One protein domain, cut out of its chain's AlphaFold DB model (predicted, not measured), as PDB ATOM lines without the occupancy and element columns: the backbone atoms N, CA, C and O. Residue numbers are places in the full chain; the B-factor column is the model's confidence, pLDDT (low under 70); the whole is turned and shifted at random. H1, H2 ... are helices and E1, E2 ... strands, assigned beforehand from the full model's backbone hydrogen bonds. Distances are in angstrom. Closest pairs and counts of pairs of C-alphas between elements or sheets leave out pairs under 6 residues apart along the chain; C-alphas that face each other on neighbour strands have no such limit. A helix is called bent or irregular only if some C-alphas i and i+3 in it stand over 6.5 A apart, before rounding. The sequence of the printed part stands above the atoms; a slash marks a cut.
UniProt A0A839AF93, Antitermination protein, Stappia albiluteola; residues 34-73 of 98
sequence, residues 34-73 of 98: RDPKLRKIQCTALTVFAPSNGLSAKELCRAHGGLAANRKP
ATOM      1  N   ARG A  34      11.498  10.400 -37.683       53.94
ATOM      2  CA  ARG A  34      11.509  11.702 -37.035       53.94
ATOM      3  C   ARG A  34      10.247  11.768 -36.220       53.94
ATOM      4  O   ARG A  34       9.190  12.084 -36.761       53.94
ATOM      5  N   ASP A  35      10.401  11.468 -34.939       57.81
ATOM      6  CA  ASP A  35       9.365  11.555 -33.934       57.81
ATOM      7  C   ASP A  35       8.739  12.948 -34.084       57.81
ATOM      8  O   ASP A  35       9.411  13.968 -33.847       57.81
ATOM      9  N   PRO A  36       7.530  13.050 -34.663       64.12
ATOM     10  CA  PRO A  36       7.055  14.319 -35.170       64.12
ATOM     11  C   PRO A  36       6.804  15.199 -33.961       64.12
ATOM     12  O   PRO A  36       5.904  14.909 -33.183       64.12
ATOM     13  N   LYS A  37       7.606  16.262 -33.790       73.62
ATOM     14  CA  LYS A  37       7.574  17.144 -32.615       73.62
ATOM     15  C   LYS A  37       6.125  17.469 -32.241       73.62
ATOM     16  O   LYS A  37       5.465  18.281 -32.903       73.62
ATOM     17  N   LEU A  38       5.634  16.796 -31.201       78.88
ATOM     18  CA  LEU A  38       4.245  16.876 -30.778       78.88
ATOM     19  C   LEU A  38       4.044  18.188 -30.026       78.88
ATOM     20  O   LEU A  38       4.801  18.533 -29.118       78.88
ATOM     21  N   ARG A  39       2.997  18.926 -30.391       82.94
ATOM     22  CA  ARG A  39       2.542  20.098 -29.648       82.94
ATOM     23  C   ARG A  39       1.350  19.724 -28.779       82.94
ATOM     24  O   ARG A  39       0.420  19.051 -29.225       82.94
ATOM     25  N   LYS A  40       1.373  20.205 -27.538       83.69
ATOM     26  CA  LYS A  40       0.264  20.085 -26.591       83.69
ATOM     27  C   LYS A  40      -0.782  21.156 -26.893       83.69
ATOM     28  O   LYS A  40      -0.461  22.342 -26.935       83.69
ATOM     29  N   ILE A  41      -2.033  20.748 -27.061       85.88
ATOM     30  CA  ILE A  41      -3.169  21.620 -27.360       85.88
ATOM     31  C   ILE A  41      -4.230  21.393 -26.292       85.88
ATOM     32  O   ILE A  41      -4.615  20.258 -26.027       85.88
ATOM     33  N   GLN A  42      -4.703  22.473 -25.677       86.06
ATOM     34  CA  GLN A  42      -5.782  22.409 -24.696       86.06
ATOM     35  C   GLN A  42      -7.110  22.733 -25.382       86.06
ATOM     36  O   GLN A  42      -7.383  23.885 -25.730       86.06
ATOM     37  N   CYS A  43      -7.918  21.702 -25.591       84.50
ATOM     38  CA  CYS A  43      -9.317  21.844 -25.966       84.50
ATOM     39  C   CYS A  43     -10.171  22.000 -24.700       84.50
ATOM     40  O   CYS A  43      -9.721  21.705 -23.593       84.50
ATOM     41  N   THR A  44     -11.417  22.445 -24.851       83.25
ATOM     42  CA  THR A  44     -12.336  22.689 -23.728       83.25
ATOM     43  C   THR A  44     -12.516  21.472 -22.820       83.25
ATOM     44  O   THR A  44     -12.556  21.629 -21.600       83.25
ATOM     45  N   ALA A  45     -12.621  20.277 -23.408       75.19
ATOM     46  CA  ALA A  45     -12.880  19.038 -22.676       75.19
ATOM     47  C   ALA A  45     -11.629  18.176 -22.426       75.19
ATOM     48  O   ALA A  45     -11.654  17.312 -21.554       75.19
ATOM     49  N   LEU A  46     -10.550  18.364 -23.194       80.44
ATOM     50  CA  LEU A  46      -9.399  17.459 -23.173       80.44
ATOM     51  C   LEU A  46      -8.115  18.096 -23.707       80.44
ATOM     52  O   LEU A  46      -8.125  19.141 -24.355       80.44
ATOM     53  N   THR A  47      -6.993  17.430 -23.447       84.69
ATOM     54  CA  THR A  47      -5.691  17.789 -24.017       84.69
ATOM     55  C   THR A  47      -5.372  16.879 -25.199       84.69
ATOM     56  O   THR A  47      -5.383  15.663 -25.048       84.69
ATOM     57  N   VAL A  48      -5.041  17.466 -26.350       82.75
ATOM     58  CA  VAL A  48      -4.597  16.749 -27.554       82.75
ATOM     59  C   VAL A  48      -3.096  16.945 -27.741       82.75
ATOM     60  O   VAL A  48      -2.599  18.068 -27.637       82.75
ATOM     61  N   PHE A  49      -2.378  15.871 -28.063       86.56
ATOM     62  CA  PHE A  49      -0.999  15.927 -28.545       86.56
ATOM     63  C   PHE A  49      -1.009  15.628 -30.040       86.56
ATOM     64  O   PHE A  49      -1.398  14.540 -30.449       86.56
ATOM     65  N   ALA A  50      -0.642  16.612 -30.856       85.25
ATOM     66  CA  ALA A  50      -0.689  16.504 -32.313       85.25
ATOM     67  C   ALA A  50       0.631  16.977 -32.933       85.25
ATOM     68  O   ALA A  50       1.318  17.804 -32.327       85.25
ATOM     69  N   PRO A  51       0.997  16.504 -34.135       81.38
ATOM     70  CA  PRO A  51       2.191  16.970 -34.834       81.38
ATOM     71  C   PRO A  51       2.135  18.482 -35.114       81.38
ATOM     72  O   PRO A  51       1.070  19.067 -35.341       81.38
ATOM     73  N   SER A  52       3.298  19.137 -35.088       80.62
ATOM     74  CA  SER A  52       3.402  20.595 -35.282       80.62
ATOM     75  C   SER A  52       3.077  21.056 -36.711       80.62
ATOM     76  O   SER A  52       2.716  22.209 -36.915       80.62
ATOM     77  N   ASN A  53       3.181  20.157 -37.685       79.88
ATOM     78  CA  ASN A  53       3.084  20.387 -39.128       79.88
ATOM     79  C   ASN A  53       1.733  19.949 -39.737       79.88
ATOM     80  O   ASN A  53       1.679  19.587 -40.908       79.88
ATOM     81  N   GLY A  54       0.650  19.962 -38.954       79.56
ATOM     82  CA  GLY A  54      -0.678  19.514 -39.390       79.56
ATOM     83  C   GLY A  54      -1.806  20.504 -39.092       79.56
ATOM     84  O   GLY A  54      -1.610  21.718 -39.087       79.56
ATOM     85  N   LEU A  55      -2.995  19.956 -38.825       84.12
ATOM     86  CA  LEU A  55      -4.225  20.702 -38.548       84.12
ATOM     87  C   LEU A  55      -4.034  21.780 -37.474       84.12
ATOM     88  O   LEU A  55      -3.309  21.597 -36.488       84.12
ATOM     89  N   SER A  56      -4.733  22.901 -37.641       88.19
ATOM     90  CA  SER A  56      -4.717  24.003 -36.683       88.19
ATOM     91  C   SER A  56      -5.339  23.589 -35.344       88.19
ATOM     92  O   SER A  56      -6.128  22.650 -35.240       88.19
ATOM     93  N   ALA A  57      -4.997  24.308 -34.271       86.12
ATOM     94  CA  ALA A  57      -5.542  24.026 -32.940       86.12
ATOM     95  C   ALA A  57      -7.086  24.104 -32.910       86.12
ATOM     96  O   ALA A  57      -7.738  23.309 -32.238       86.12
ATOM     97  N   LYS A  58      -7.668  25.032 -33.680       86.19
ATOM     98  CA  LYS A  58      -9.121  25.213 -33.790       86.19
ATOM     99  C   LYS A  58      -9.793  24.027 -34.483       86.19
ATOM    100  O   LYS A  58     -10.853  23.597 -34.040       86.19
ATOM    101  N   GLU A  59      -9.175  23.488 -35.531       87.88
ATOM    102  CA  GLU A  59      -9.686  22.315 -36.251       87.88
ATOM    103  C   GLU A  59      -9.619  21.055 -35.392       87.88
ATOM    104  O   GLU A  59     -10.610  20.333 -35.300       87.88
ATOM    105  N   LEU A  60      -8.497  20.841 -34.701       86.75
ATOM    106  CA  LEU A  60      -8.314  19.697 -33.805       86.75
ATOM    107  C   LEU A  60      -9.310  19.710 -32.641       86.75
ATOM    108  O   LEU A  60      -9.854  18.675 -32.278       86.75
ATOM    109  N   CYS A  61      -9.603  20.884 -32.081       89.38
ATOM    110  CA  CYS A  61     -10.537  21.001 -30.963       89.38
ATOM    111  C   CYS A  61     -12.009  21.145 -31.376       89.38
ATOM    112  O   CYS A  61     -12.879  21.183 -30.503       89.38
ATOM    113  N   ARG A  62     -12.326  21.221 -32.678       88.06
ATOM    114  CA  ARG A  62     -13.700  21.439 -33.167       88.06
ATOM    115  C   ARG A  62     -14.671  20.367 -32.668       88.06
ATOM    116  O   ARG A  62     -15.778  20.704 -32.270       88.06
ATOM    117  N   ALA A  63     -14.241  19.105 -32.635       83.88
ATOM    118  CA  ALA A  63     -15.044  17.981 -32.143       83.88
ATOM    119  C   ALA A  63     -15.096  17.876 -30.603       83.88
ATOM    120  O   ALA A  63     -15.821  17.048 -30.063       83.88
ATOM    121  N   HIS A  64     -14.333  18.708 -29.886       81.94
ATOM    122  CA  HIS A  64     -14.113  18.600 -28.438       81.94
ATOM    123  C   HIS A  64     -14.510  19.877 -27.679       81.94
ATOM    124  O   HIS A  64     -13.926  20.209 -26.645       81.94
ATOM    125  N   GLY A  65     -15.498  20.610 -28.208       78.31
ATOM    126  CA  GLY A  65     -16.033  21.821 -27.580       78.31
ATOM    127  C   GLY A  65     -15.190  23.079 -27.807       78.31
ATOM    128  O   GLY A  65     -15.336  24.052 -27.068       78.31
ATOM    129  N   GLY A  66     -14.305  23.073 -28.807       84.69
ATOM    130  CA  GLY A  66     -13.472  24.219 -29.171       84.69
ATOM    131  C   GLY A  66     -12.195  24.353 -28.339       84.69
ATOM    132  O   GLY A  66     -11.859  23.504 -27.512       84.69
ATOM    133  N   LEU A  67     -11.434  25.412 -28.619       85.31
ATOM    134  CA  LEU A  67     -10.233  25.749 -27.853       85.31
ATOM    135  C   LEU A  67     -10.621  26.223 -26.454       85.31
ATOM    136  O   LEU A  67     -11.586  26.970 -26.302       85.31
ATOM    137  N   ALA A  68      -9.846  25.826 -25.446       80.81
ATOM    138  CA  ALA A  68     -10.096  26.264 -24.082       80.81
ATOM    139  C   ALA A  68      -9.949  27.794 -23.966       80.81
ATOM    140  O   ALA A  68      -8.899  28.359 -24.282       80.81
ATOM    141  N   ALA A  69     -11.006  28.463 -23.500       71.88
ATOM    142  CA  ALA A  69     -10.959  29.875 -23.142       71.88
ATOM    143  C   ALA A  69     -10.177  30.028 -21.830       71.88
ATOM    144  O   ALA A  69     -10.622  29.554 -20.784       71.88
ATOM    145  N   ASN A  70      -9.015  30.684 -21.912       61.38
ATOM    146  CA  ASN A  70      -7.985  30.768 -20.872       61.38
ATOM    147  C   ASN A  70      -7.364  29.404 -20.535       61.38
ATOM    148  O   ASN A  70      -8.014  28.369 -20.633       61.38
ATOM    149  N   ARG A  71      -6.070  29.395 -20.178       57.41
ATOM    150  CA  ARG A  71      -5.313  28.189 -19.792       57.41
ATOM    151  C   ARG A  71      -5.996  27.521 -18.591       57.41
ATOM    152  O   ARG A  71      -5.621  27.782 -17.450       57.41
ATOM    153  N   LYS A  72      -7.022  26.702 -18.828       59.56
ATOM    154  CA  LYS A  72      -7.646  25.899 -17.786       59.56
ATOM    155  C   LYS A  72      -6.564  24.973 -17.226       59.56
ATOM    156  O   LYS A  72      -5.736  24.476 -17.995       59.56
ATOM    157  N   PRO A  73      -6.529  24.746 -15.905       57.47
ATOM    158  CA  PRO A  73      -5.680  23.704 -15.359       57.47
ATOM    159  C   PRO A  73      -5.975  22.410 -16.120       57.47
ATOM    160  O   PRO A  73      -7.138  22.105 -16.400       57.47
TER     161      PRO A  73
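Overview. This is residues 34 to 73 of the 98 residues of the protein "Antitermination protein" of Stappia albiluteola (UniProt A0A839AF93). A slim two-stranded hairpin, E1 and E2, has a single small, irregular helix, H1, set over it toward its turn, and unnamed stretches, residues 34 to 37 and 65 to 73, run out from this small body. The 40 printed residues hold E1, E2 and H1 in that order, a mixed class with under half of the residues in named elements; the strands are antiparallel. The whole is compact, with a radius of gyration of the C-alphas of 10.2 A, yet elongated, spanning 31 by 20 by 12 A.

Along the chain. E1, residues 38 to 42, begins at C-alpha 38 (4.245, 16.876, -30.778) and is 13.0 A long. E2, residues 47 to 51, is 13.4 A long. H1, residues 57 to 64, is 11.1 A long and ends at C-alpha 64 (-14.113, 18.600, -28.438); it is irregular, with C-alphas 60 and 63 7.1 A apart.

Arrangement. E1 and E2 form a hairpin at 149 degrees, with N 39 and O 50 within hydrogen-bond range at 2.8 A. The closest C-alphas of E1 and H1, Ile 41 and Ala 57, are 6.5 A apart. In H1, 2 of 4 O i to N i+4 pairs are within range.

Size, cuts and confidence. The farthest C-alphas, Arg 34 and Ala 69, are 32.1 A apart. The printed part has no cut, and both links are tight. Residues 34 to 36 and 70 to 73 have pLDDT under 70.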